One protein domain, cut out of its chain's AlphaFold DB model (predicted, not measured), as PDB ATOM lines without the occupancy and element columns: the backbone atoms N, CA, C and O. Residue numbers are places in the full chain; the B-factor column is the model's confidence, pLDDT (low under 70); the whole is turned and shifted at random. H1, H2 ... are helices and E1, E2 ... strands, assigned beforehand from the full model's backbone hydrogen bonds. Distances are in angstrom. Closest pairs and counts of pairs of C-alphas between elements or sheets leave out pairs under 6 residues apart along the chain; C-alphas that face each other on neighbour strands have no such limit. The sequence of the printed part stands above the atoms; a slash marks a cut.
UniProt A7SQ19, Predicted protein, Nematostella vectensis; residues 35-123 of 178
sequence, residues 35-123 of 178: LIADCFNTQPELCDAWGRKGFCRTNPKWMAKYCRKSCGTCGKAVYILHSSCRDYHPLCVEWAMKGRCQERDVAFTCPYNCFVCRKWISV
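This is residues 35 to 123 of the 178 residues of the protein "Predicted protein" of Nematostella vectensis (UniProt A7SQ19). With little regular structure, this model is two small helical lobes, H1, H2 and H3 at one end of the long axis and H4 and H5 at the other, joined by long loops and E1. The printed part has 89 residues, under half in named elements, in the order H1 H2 H3 E1 H4 H5; mostly helix. It is compact, radius of gyration of the C-alphas 13.7 A, spanning 39 by 27 by 16 A.

Start at H1, residues 44 to 52; H3, residues 60 to 66, is close but not clearly touching, C-alphas of Cys 47 and Met 63 closest at 7.7 A, a shallow tilt of 15 degrees, opposite ways. H2, residues 55 to 58, and H3 only just touch, only at the corner, with 3 pairs of C-alphas within 8 A, Cys 56 and Met 63 closest at 5.7 A. E1, residues 78 to 80, pairs with no named strand. H4, residues 92 to 97, and H5, residues 104 to 109, form a helical hairpin; they only just touch, with 3 pairs of C-alphas within 8 A, Trp 95 and Val 106 closest at 7.5 A, a steep tilt of 44 degrees, opposite ways. In H1, H3, H4 and H5 every O i to N i+4 pair is within hydrogen-bond range; H2 is too short for one.

Find C-alpha 44 at (-66.040, 153.772, 16.317); H1 runs 12.3 A from there. H3 spans 10.0 A, H5 8.6 A, H4 8.5 A, E1 6.0 A and H2 4.8 A. H5 ends at C-alpha 109, (-58.233, 155.211, -0.275).

The C-alphas of Thr 58 and Pro 90 are the two farthest apart, 41.3 A. The printed part has no cut; the links H3 to E1 and E1 to H4 are long. Look for pLDDT under 70 in residues 35 to 38, 75 to 84 and 117 to 123.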
ATOM      1  N   LEU A  35     -49.799 142.560   3.541       52.09
ATOM      2  CA  LEU A  35     -50.314 142.715   4.895       52.09
ATOM      3  C   LEU A  35     -51.393 143.782   4.799       52.09
ATOM      4  O   LEU A  35     -51.049 144.934   4.567       52.09
ATOM      5  N   ILE A  36     -52.662 143.410   4.940       52.41
ATOM      6  CA  ILE A  36     -53.715 144.385   5.220       52.41
ATOM      7  C   ILE A  36     -53.798 144.495   6.742       52.41
ATOM      8  O   ILE A  36     -54.415 143.677   7.425       52.41
ATOM      9  N   ALA A  37     -53.110 145.493   7.278       58.06
ATOM     10  CA  ALA A  37     -53.257 145.983   8.634       58.06
ATOM     11  C   ALA A  37     -54.397 147.014   8.679       58.06
ATOM     12  O   ALA A  37     -54.201 148.165   9.057       58.06
ATOM     13  N   ASP A  38     -55.610 146.599   8.304       64.50
ATOM     14  CA  ASP A  38     -56.799 147.413   8.546       64.50
ATOM     15  C   ASP A  38     -57.017 147.530  10.064       64.50
ATOM     16  O   ASP A  38     -57.583 146.645  10.711       64.50
ATOM     17  N   CYS A  39     -56.549 148.625  10.653       72.94
ATOM     18  CA  CYS A  39     -56.681 148.911  12.076       72.94
ATOM     19  C   CYS A  39     -57.764 149.966  12.310       72.94
ATOM     20  O   CYS A  39     -57.489 151.095  12.708       72.94
ATOM     21  N   PHE A  40     -59.019 149.599  12.061       77.44
ATOM     22  CA  PHE A  40     -60.153 150.482  12.316       77.44
ATOM     23  C   PHE A  40     -61.277 149.781  13.072       77.44
ATOM     24  O   PHE A  40     -61.379 148.549  13.117       77.44
ATOM     25  N   ASN A  41     -62.132 150.613  13.651       83.12
ATOM     26  CA  ASN A  41     -63.445 150.234  14.136       83.12
ATOM     27  C   ASN A  41     -64.462 150.523  13.039       83.12
ATOM     28  O   ASN A  41     -64.500 151.619  12.493       83.12
ATOM     29  N   THR A  42     -65.295 149.541  12.723       82.06
ATOM     30  CA  THR A  42     -66.372 149.688  11.736       82.06
ATOM     31  C   THR A  42     -67.442 150.644  12.255       82.06
ATOM     32  O   THR A  42     -68.082 151.330  11.470       82.06
ATOM     33  N   GLN A  43     -67.615 150.690  13.580       87.19
ATOM     34  CA  GLN A  43     -68.516 151.596  14.286       87.19
ATOM     35  C   GLN A  43     -67.748 152.178  15.482       87.19
ATOM     36  O   GLN A  43     -67.770 151.563  16.544       87.19
ATOM     37  N   PRO A  44     -66.995 153.284  15.318       86.06
ATOM     38  CA  PRO A  44     -66.040 153.772  16.317       86.06
ATOM     39  C   PRO A  44     -66.610 153.883  17.731       86.06
ATOM     40  O   PRO A  44     -66.078 153.250  18.642       86.06
ATOM     41  N   GLU A  45     -67.736 154.575  17.893       89.31
ATOM     42  CA  GLU A  45     -68.329 154.800  19.215       89.31
ATOM     43  C   GLU A  45     -68.827 153.509  19.874       89.31
ATOM     44  O   GLU A  45     -68.586 153.264  21.059       89.31
ATOM     45  N   LEU A  46     -69.471 152.634  19.097       93.38
ATOM     46  CA  LEU A  46     -69.973 151.356  19.600       93.38
ATOM     47  C   LEU A  46     -68.839 150.380  19.896       93.38
ATOM     48  O   LEU A  46     -68.867 149.706  20.921       93.38
ATOM     49  N   CYS A  47     -67.815 150.333  19.049       93.69
ATOM     50  CA  CYS A  47     -66.629 149.524  19.282       93.69
ATOM     51  C   CYS A  47     -65.894 149.954  20.554       93.69
ATOM     52  O   CYS A  47     -65.465 149.086  21.315       93.69
ATOM     53  N   ASP A  48     -65.798 151.257  20.834       94.00
ATOM     54  CA  ASP A  48     -65.188 151.756  22.068       94.00
ATOM     55  C   ASP A  48     -66.033 151.398  23.295       94.00
ATOM     56  O   ASP A  48     -65.502 150.913  24.299       94.00
ATOM     57  N   ALA A  49     -67.358 151.544  23.205       95.69
ATOM     58  CA  ALA A  49     -68.274 151.132  24.263       95.69
ATOM     59  C   ALA A  49     -68.209 149.615  24.530       95.69
ATOM     60  O   ALA A  49     -68.095 149.186  25.679       95.69
ATOM     61  N   TRP A  50     -68.249 148.788  23.484       96.00
ATOM     62  CA  TRP A  50     -68.162 147.330  23.584       96.00
ATOM     63  C   TRP A  50     -66.785 146.862  24.055       96.00
ATOM     64  O   TRP A  50     -66.697 145.943  24.871       96.00
ATOM     65  N   GLY A  51     -65.717 147.522  23.609       94.44
ATOM     66  CA  GLY A  51     -64.356 147.281  24.080       94.44
ATOM     67  C   GLY A  51     -64.252 147.458  25.594       94.44
ATOM     68  O   GLY A  51     -63.839 146.530  26.288       94.44
ATOM     69  N   ARG A  52     -64.738 148.593  26.122       95.25
ATOM     70  CA  ARG A  52     -64.798 148.860  27.574       95.25
ATOM     71  C   ARG A  52     -65.681 147.864  28.328       95.25
ATOM     72  O   ARG A  52     -65.347 147.479  29.441       95.25
ATOM     73  N   LYS A  53     -66.773 147.401  27.712       96.25
ATOM     74  CA  LYS A  53     -67.662 146.359  28.262       96.25
ATOM     75  C   LYS A  53     -67.085 144.936  28.175       96.25
ATOM     76  O   LYS A  53     -67.772 143.982  28.526       96.25
ATOM     77  N   GLY A  54     -65.850 144.761  27.701       94.94
ATOM     78  CA  GLY A  54     -65.175 143.463  27.679       94.94
ATOM     79  C   GLY A  54     -65.548 142.556  26.502       94.94
ATOM     80  O   GLY A  54     -65.164 141.383  26.497       94.94
ATOM     81  N   PHE A  55     -66.219 143.076  25.466       96.06
ATOM     82  CA  PHE A  55     -66.609 142.283  24.290       96.06
ATOM     83  C   PHE A  55     -65.413 141.711  23.529       96.06
ATOM     84  O   PHE A  55     -65.541 140.702  22.844       96.06
ATOM     85  N   CYS A  56     -64.223 142.292  23.696       93.75
ATOM     86  CA  CYS A  56     -62.984 141.735  23.156       93.75
ATOM     87  C   CYS A  56     -62.683 140.320  23.674       93.75
ATOM     88  O   CYS A  56     -62.006 139.558  22.991       93.75
ATOM     89  N   ARG A  57     -63.178 139.965  24.870       94.31
ATOM     90  CA  ARG A  57     -63.018 138.636  25.479       94.31
ATOM     91  C   ARG A  57     -64.237 137.749  25.255       94.31
ATOM     92  O   ARG A  57     -64.072 136.564  24.993       94.31
ATOM     93  N   THR A  58     -65.441 138.312  25.345       95.75
ATOM     94  CA  THR A  58     -66.694 137.543  25.254       95.75
ATOM     95  C   THR A  58     -67.147 137.301  23.815       95.75
ATOM     96  O   THR A  58     -67.784 136.291  23.539       95.75
ATOM     97  N   ASN A  59     -66.773 138.173  22.873       92.62
ATOM     98  CA  ASN A  59     -67.017 137.995  21.444       92.62
ATOM     99  C   ASN A  59     -65.762 138.308  20.599       92.62
ATOM    100  O   ASN A  59     -65.753 139.224  19.769       92.62
ATOM    101  N   PRO A  60     -64.676 137.538  20.792       84.50
ATOM    102  CA  PRO A  60     -63.364 137.860  20.241       84.50
ATOM    103  C   PRO A  60     -63.340 137.799  18.712       84.50
ATOM    104  O   PRO A  60     -62.672 138.614  18.084       84.50
ATOM    105  N   LYS A  61     -64.088 136.877  18.086       80.06
ATOM    106  CA  LYS A  61     -64.139 136.751  16.619       80.06
ATOM    107  C   LYS A  61     -64.830 137.950  15.970       80.06
ATOM    108  O   LYS A  61     -64.319 138.493  14.994       80.06
ATOM    109  N   TRP A  62     -65.975 138.369  16.509       85.25
ATOM    110  CA  TRP A  62     -66.723 139.501  15.965       85.25
ATOM    111  C   TRP A  62     -65.972 140.812  16.196       85.25
ATOM    112  O   TRP A  62     -65.776 141.589  15.262       85.25
ATOM    113  N   MET A  63     -65.448 141.016  17.407       89.56
ATOM    114  CA  MET A  63     -64.660 142.204  17.714       89.56
ATOM    115  C   MET A  63     -63.352 142.262  16.914       89.56
ATOM    116  O   MET A  63     -62.993 143.327  16.427       89.56
ATOM    117  N   ALA A  64     -62.668 141.137  16.680       79.25
ATOM    118  CA  ALA A  64     -61.487 141.107  15.813       79.25
ATOM    119  C   ALA A  64     -61.816 141.331  14.328       79.25
ATOM    120  O   ALA A  64     -60.926 141.668  13.553       79.25
ATOM    121  N   LYS A  65     -63.071 141.154  13.908       79.19
ATOM    122  CA  LYS A  65     -63.507 141.461  12.541       79.19
ATOM    123  C   LYS A  65     -63.894 142.932  12.388       79.19
ATOM    124  O   LYS A  65     -63.525 143.550  11.394       79.19
ATOM    125  N   TYR A  66     -64.613 143.486  13.364       83.88
ATOM    126  CA  TYR A  66     -65.271 144.789  13.223       83.88
ATOM    127  C   TYR A  66     -64.741 145.892  14.144       83.88
ATOM    128  O   TYR A  66     -64.964 147.059  13.845       83.88
ATOM    129  N   CYS A  67     -64.041 145.567  15.225       90.56
ATOM    130  CA  CYS A  67     -63.617 146.499  16.276       90.56
ATOM    131  C   CYS A  67     -62.144 146.290  16.663       90.56
ATOM    132  O   CYS A  67     -61.771 146.275  17.840       90.56
ATOM    133  N   ARG A  68     -61.294 146.079  15.650       84.81
ATOM    134  CA  ARG A  68     -59.882 145.704  15.828       84.81
ATOM    135  C   ARG A  68     -59.108 146.716  16.659       84.81
ATOM    136  O   ARG A  68     -58.273 146.319  17.471       84.81
ATOM    137  N   LYS A  69     -59.406 148.003  16.462       86.31
ATOM    138  CA  LYS A  69     -58.755 149.103  17.171       86.31
ATOM    139  C   LYS A  69     -59.132 149.103  18.653       86.31
ATOM    140  O   LYS A  69     -58.231 149.049  19.483       86.31
ATOM    141  N   SER A  70     -60.425 149.059  18.998       91.00
ATOM    142  CA  SER A  70     -60.859 149.044  20.411       91.00
ATOM    143  C   SER A  70     -60.400 147.801  21.176       91.00
ATOM    144  O   SER A  70     -60.266 147.854  22.393       91.00
ATOM    145  N   CYS A  71     -60.144 146.690  20.481       90.00
ATOM    146  CA  CYS A  71     -59.635 145.466  21.101       90.00
ATOM    147  C   CYS A  71     -58.120 145.293  21.045       90.00
ATOM    148  O   CYS A  71     -57.626 144.252  21.479       90.00
ATOM    149  N   GLY A  72     -57.380 146.262  20.495       83.12
ATOM    150  CA  GLY A  72     -55.925 146.164  20.365       83.12
ATOM    151  C   GLY A  72     -55.467 144.958  19.537       83.12
ATOM    152  O   GLY A  72     -54.361 144.466  19.719       83.12
ATOM    153  N   THR A  73     -56.314 144.446  18.638       77.25
ATOM    154  CA  THR A  73     -55.982 143.296  17.778       77.25
ATOM    155  C   THR A  73     -55.417 143.724  16.426       77.25
ATOM    156  O   THR A  73     -55.276 142.898  15.520       77.25
ATOM    157  N   CYS A  74     -55.109 145.011  16.267       71.50
ATOM    158  CA  CYS A  74     -54.379 145.522  15.119       71.50
ATOM    159  C   CYS A  74     -53.011 144.836  15.030       71.50
ATOM    160  O   CYS A  74     -52.283 144.777  16.014       71.50
ATOM    161  N   GLY A  75     -52.688 144.263  13.869       56.28
ATOM    162  CA  GLY A  75     -51.459 143.483  13.665       56.28
ATOM    163  C   GLY A  75     -51.663 141.967  13.580       56.28
ATOM    164  O   GLY A  75     -50.757 141.263  13.140       56.28
ATOM    165  N   LYS A  76     -52.862 141.443  13.883       55.16
ATOM    166  CA  LYS A  76     -53.245 140.078  13.481       55.16
ATOM    167  C   LYS A  76     -53.635 140.102  12.002       55.16
ATOM    168  O   LYS A  76     -54.796 140.296  11.655       55.16
ATOM    169  N   ALA A  77     -52.617 140.023  11.151       48.28
ATOM    170  CA  ALA A  77     -52.722 140.127   9.705       48.28
ATOM    171  C   ALA A  77     -53.751 139.151   9.122       48.28
ATOM    172  O   ALA A  77     -53.675 137.943   9.347       48.28
ATOM    173  N   VAL A  78     -54.682 139.673   8.323       46.06
ATOM    174  CA  VAL A  78     -55.434 138.849   7.378       46.06
ATOM    175  C   VAL A  78     -54.623 138.846   6.089       46.06
ATOM    176  O   VAL A  78     -54.417 139.892   5.475       46.06
ATOM    177  N   TYR A  79     -54.113 137.673   5.715       47.97
ATOM    178  CA  TYR A  79     -53.455 137.468   4.432       47.97
ATOM    179  C   TYR A  79     -54.509 137.625   3.338       47.97
ATOM    180  O   TYR A  79     -55.338 136.739   3.148       47.97
ATOM    181  N   ILE A  80     -54.506 138.753   2.633       44.59
ATOM    182  CA  ILE A  80     -55.218 138.849   1.362       44.59
ATOM    183  C   ILE A  80     -54.164 139.018   0.283       44.59
ATOM    184  O   ILE A  80     -53.296 139.893   0.349       44.59
ATOM    185  N   LEU A  81     -54.238 138.133  -0.705       45.59
ATOM    186  CA  LEU A  81     -53.445 138.158  -1.922       45.59
ATOM    187  C   LEU A  81     -53.936 139.324  -2.803       45.59
ATOM    188  O   LEU A  81     -54.532 139.122  -3.852       45.59
ATOM    189  N   HIS A  82     -53.790 140.564  -2.329       47.72
ATOM    190  CA  HIS A  82     -54.245 141.750  -3.048       47.72
ATOM    191  C   HIS A  82     -53.046 142.567  -3.532       47.72
ATOM    192  O   HIS A  82     -52.338 143.217  -2.780       47.72
ATOM    193  N   SER A  83     -52.881 142.591  -4.844       60.84
ATOM    194  CA  SER A  83     -51.828 143.117  -5.736       60.84
ATOM    195  C   SER A  83     -51.411 144.601  -5.633       60.84
ATOM    196  O   SER A  83     -52.026 145.460  -6.225       60.84
ATOM    197  N   SER A  84     -50.289 144.910  -4.996       62.12
ATOM    198  CA  SER A  84     -49.713 146.265  -4.874       62.12
ATOM    199  C   SER A  84     -50.331 147.124  -3.761       62.12
ATOM    200  O   SER A  84     -51.535 147.367  -3.663       62.12
ATOM    201  N   CYS A  85     -49.449 147.549  -2.859       72.06
ATOM    202  CA  CYS A  85     -49.743 148.480  -1.787       72.06
ATOM    203  C   CYS A  85     -49.361 149.880  -2.252       72.06
ATOM    204  O   CYS A  85     -48.170 150.177  -2.380       72.06
ATOM    205  N   ARG A  86     -50.367 150.697  -2.551       76.62
ATOM    206  CA  ARG A  86     -50.212 152.076  -3.007       76.62
ATOM    207  C   ARG A  86     -51.457 152.875  -2.659       76.62
ATOM    208  O   ARG A  86     -52.525 152.299  -2.470       76.62
ATOM    209  N   ASP A  87     -51.312 154.184  -2.661       84.50
ATOM    210  CA  ASP A  87     -52.432 155.097  -2.501       84.50
ATOM    211  C   ASP A  87     -53.204 155.312  -3.801       84.50
ATOM    212  O   ASP A  87     -52.650 155.204  -4.898       84.50
ATOM    213  N   TYR A  88     -54.487 155.638  -3.664       85.94
ATOM    214  CA  TYR A  88     -55.391 155.915  -4.782       85.94
ATOM    215  C   TYR A  88     -55.754 157.392  -4.913       85.94
ATOM    216  O   TYR A  88     -56.430 157.761  -5.871       85.94
ATOM    217  N   HIS A  89     -55.305 158.239  -3.984       91.69
ATOM    218  CA  HIS A  89     -55.587 159.668  -4.009       91.69
ATOM    219  C   HIS A  89     -54.304 160.505  -3.892       91.69
ATOM    220  O   HIS A  89     -53.449 160.207  -3.056       91.69
ATOM    221  N   PRO A  90     -54.149 161.579  -4.689       93.19
ATOM    222  CA  PRO A  90     -52.941 162.407  -4.666       93.19
ATOM    223  C   PRO A  90     -52.703 163.105  -3.317       93.19
ATOM    224  O   PRO A  90     -51.561 163.346  -2.943       93.19
ATOM    225  N   LEU A  91     -53.766 163.378  -2.548       94.62
ATOM    226  CA  LEU A  91     -53.679 164.016  -1.223       94.62
ATOM    227  C   LEU A  91     -53.409 163.042  -0.061       94.62
ATOM    228  O   LEU A  91     -53.505 163.437   1.098       94.62
ATOM    229  N   CYS A  92     -53.076 161.776  -0.325       93.06
ATOM    230  CA  CYS A  92     -52.881 160.792   0.743       93.06
ATOM    231  C   CYS A  92     -51.748 161.142   1.718       93.06
ATOM    232  O   CYS A  92     -51.877 160.873   2.910       93.06
ATOM    233  N   VAL A  93     -50.684 161.803   1.247       94.19
ATOM    234  CA  VAL A  93     -49.609 162.311   2.117       94.19
ATOM    235  C   VAL A  93     -50.154 163.364   3.088       94.19
ATOM    236  O   VAL A  93     -49.940 163.274   4.294       94.19
ATOM    237  N   GLU A  94     -50.911 164.335   2.577       96.12
ATOM    238  CA  GLU A  94     -51.475 165.424   3.377       96.12
ATOM    239  C   GLU A  94     -52.508 164.910   4.387       96.12
ATOM    240  O   GLU A  94     -52.490 165.287   5.559       96.12
ATOM    241  N   TRP A  95     -53.406 164.021   3.957       95.00
ATOM    242  CA  TRP A  95     -54.418 163.436   4.832       95.00
ATOM    243  C   TRP A  95     -53.798 162.587   5.941       95.00
ATOM    244  O   TRP A  95     -54.249 162.666   7.085       95.00
ATOM    245  N   ALA A  96     -52.735 161.839   5.637       90.50
ATOM    246  CA  ALA A  96     -51.981 161.108   6.646       90.50
ATOM    247  C   ALA A  96     -51.316 162.054   7.656       90.50
ATOM    248  O   ALA A  96     -51.469 161.853   8.861       90.50
ATOM    249  N   MET A  97     -50.671 163.130   7.188       92.06
ATOM    250  CA  MET A  97     -50.075 164.154   8.059       92.06
ATOM    251  C   MET A  97     -51.105 164.842   8.962       92.06
ATOM    252  O   MET A  97     -50.812 165.143  10.115       92.06
ATOM    253  N   LYS A  98     -52.332 165.040   8.470       94.44
ATOM    254  CA  LYS A  98     -53.458 165.591   9.241       94.44
ATOM    255  C   LYS A  98     -54.134 164.571  10.170       94.44
ATOM    256  O   LYS A  98     -55.155 164.884  10.770       94.44
ATOM    257  N   GLY A  99     -53.613 163.347  10.277       87.88
ATOM    258  CA  GLY A  99     -54.169 162.302  11.141       87.88
ATOM    259  C   GLY A  99     -55.489 161.702  10.647       87.88
ATOM    260  O   GLY A  99     -56.128 160.939  11.374       87.88
ATOM    261  N   ARG A 100     -55.895 161.980   9.402       91.62
ATOM    262  CA  ARG A 100     -57.172 161.520   8.831       91.62
ATOM    263  C   ARG A 100     -57.211 160.028   8.522       91.62
ATOM    264  O   ARG A 100     -58.266 159.501   8.215       91.62
ATOM    265  N   CYS A 101     -56.101 159.310   8.681       84.88
ATOM    266  CA  CYS A 101     -56.062 157.848   8.577       84.88
ATOM    267  C   CYS A 101     -56.936 157.116   9.612       84.88
ATOM    268  O   CYS A 101     -57.085 155.900   9.538       84.88
ATOM    269  N   GLN A 102     -57.503 157.835  10.588       81.06
ATOM    270  CA  GLN A 102     -58.530 157.299  11.484       81.06
ATOM    271  C   GLN A 102     -59.911 157.208  10.817       81.06
ATOM    272  O   GLN A 102     -60.764 156.448  11.275       81.06
ATOM    273  N   GLU A 103     -60.130 157.960   9.739       83.88
ATOM    274  CA  GLU A 103     -61.324 157.876   8.909       83.88
ATOM    275  C   GLU A 103     -61.213 156.648   8.003       83.88
ATOM    276  O   GLU A 103     -60.221 156.454   7.295       83.88
ATOM    277  N   ARG A 104     -62.251 155.809   8.012       77.69
ATOM    278  CA  ARG A 104     -62.266 154.545   7.268       77.69
ATOM    279  C   ARG A 104     -62.051 154.746   5.770       77.69
ATOM    280  O   ARG A 104     -61.285 154.001   5.163       77.69
ATOM    281  N   ASP A 105     -62.705 155.751   5.200       84.19
ATOM    282  CA  ASP A 105     -62.637 156.027   3.766       84.19
ATOM    283  C   ASP A 105     -61.232 156.489   3.372       84.19
ATOM    284  O   ASP A 105     -60.661 155.986   2.409       84.19
ATOM    285  N   VAL A 106     -60.611 157.348   4.187       86.88
ATOM    286  CA  VAL A 106     -59.223 157.784   3.986       86.88
ATOM    287  C   VAL A 106     -58.261 156.606   4.107       86.88
ATOM    288  O   VAL A 106     -57.393 156.451   3.256       86.88
ATOM    289  N   ALA A 107     -58.427 155.739   5.108       81.50
ATOM    290  CA  ALA A 107     -57.595 154.551   5.279       81.50
ATOM    291  C   ALA A 107     -57.690 153.588   4.078       81.50
ATOM    292  O   ALA A 107     -56.676 153.054   3.630       81.50
ATOM    293  N   PHE A 108     -58.891 153.402   3.521       79.88
ATOM    294  CA  PHE A 108     -59.112 152.538   2.360       79.88
ATOM    295  C   PHE A 108     -58.595 153.153   1.051       79.88
ATOM    296  O   PHE A 108     -58.045 152.450   0.204       79.88
ATOM    297  N   THR A 109     -58.742 154.468   0.884       85.69
ATOM    298  CA  THR A 109     -58.233 155.211  -0.275       85.69
ATOM    299  C   THR A 109     -56.713 155.400  -0.230       85.69
ATOM    300  O   THR A 109     -56.063 155.424  -1.278       85.69
ATOM    301  N   CYS A 110     -56.130 155.503   0.964       87.62
ATOM    302  CA  CYS A 110     -54.713 155.778   1.194       87.62
ATOM    303  C   CYS A 110     -54.006 154.643   1.942       87.62
ATOM    304  O   CYS A 110     -53.402 154.881   2.993       87.62
ATOM    305  N   PRO A 111     -54.064 153.391   1.461       81.88
ATOM    306  CA  PRO A 111     -53.624 152.286   2.281       81.88
ATOM    307  C   PRO A 111     -52.102 152.258   2.489       81.88
ATOM    308  O   PRO A 111     -51.647 151.682   3.473       81.88
ATOM    309  N   TYR A 112     -51.299 152.901   1.632       81.50
ATOM    310  CA  TYR A 112     -49.848 152.988   1.814       81.50
ATOM    311  C   TYR A 112     -49.479 154.063   2.841       81.50
ATOM    312  O   TYR A 112     -48.845 153.751   3.851       81.50
ATOM    313  N   ASN A 113     -49.916 155.310   2.628       86.25
ATOM    314  CA  ASN A 113     -49.603 156.417   3.541       86.25
ATOM    315  C   ASN A 113     -50.318 156.296   4.900       86.25
ATOM    316  O   ASN A 113     -49.814 156.806   5.897       86.25
ATOM    317  N   CYS A 114     -51.434 155.561   4.982       84.88
ATOM    318  CA  CYS A 114     -52.076 155.210   6.252       84.88
ATOM    319  C   CYS A 114     -51.548 153.922   6.891       84.88
ATOM    320  O   CYS A 114     -52.077 153.492   7.915       84.88
ATOM    321  N   PHE A 115     -50.521 153.295   6.308       76.75
ATOM    322  CA  PHE A 115     -49.933 152.038   6.784       76.75
ATOM    323  C   PHE A 115     -50.929 150.879   6.940       76.75
ATOM    324  O   PHE A 115     -50.648 149.906   7.640       76.75
ATOM    325  N   VAL A 116     -52.067 150.963   6.254       75.75
ATOM    326  CA  VAL A 116     -53.052 149.884   6.134       75.75
ATOM    327  C   VAL A 116     -52.469 148.737   5.328       75.75
ATOM    328  O   VAL A 116     -52.763 147.580   5.596       75.75
ATOM    329  N   CYS A 117     -51.603 149.034   4.367       69.62
ATOM    330  CA  CYS A 117     -50.778 148.050   3.708       69.62
ATOM    331  C   CYS A 117     -49.308 148.451   3.744       69.62
ATOM    332  O   CYS A 117     -48.947 149.624   3.834       69.62
ATOM    333  N   ARG A 118     -48.433 147.452   3.623       67.38
ATOM    334  CA  ARG A 118     -47.017 147.646   3.296       67.38
ATOM    335  C   ARG A 118     -46.585 146.586   2.288       67.38
ATOM    336  O   ARG A 118     -47.121 145.475   2.278       67.38
ATOM    337  N   LYS A 119     -45.607 146.918   1.439       54.62
ATOM    338  CA  LYS A 119     -44.899 145.906   0.642       54.62
ATOM    339  C   LYS A 119     -44.149 144.981   1.608       54.62
ATOM    340  O   LYS A 119     -43.437 145.450   2.492       54.62
ATOM    341  N   TRP A 120     -44.318 143.673   1.433       52.22
ATOM    342  CA  TRP A 120     -43.835 142.635   2.355       52.22
ATOM    343  C   TRP A 120     -42.329 142.624   2.630       52.22
ATOM    344  O   TRP A 120     -41.906 142.093   3.653       52.22
ATOM    345  N   ILE A 121     -41.520 143.256   1.777       50.78
ATOM    346  CA  ILE A 121     -40.065 143.359   1.964       50.78
ATOM    347  C   ILE A 121     -39.719 144.044   3.299       50.78
ATOM    348  O   ILE A 121     -38.741 143.682   3.942       50.78
ATOM    349  N   SER A 122     -40.546 144.980   3.773       47.41
ATOM    350  CA  SER A 122     -40.259 145.753   4.989       47.41
ATOM    351  C   SER A 122     -40.601 145.043   6.306       47.41
ATOM    352  O   SER A 122     -40.324 145.603   7.362       47.41
ATOM    353  N   VAL A 123     -41.234 143.861   6.279       47.91
ATOM    354  CA  VAL A 123     -41.778 143.209   7.493       47.91
ATOM    355  C   VAL A 123     -41.127 141.853   7.802       47.91
ATOM    356  O   VAL A 123     -41.212 141.384   8.933       47.91
TER     357      VAL A 123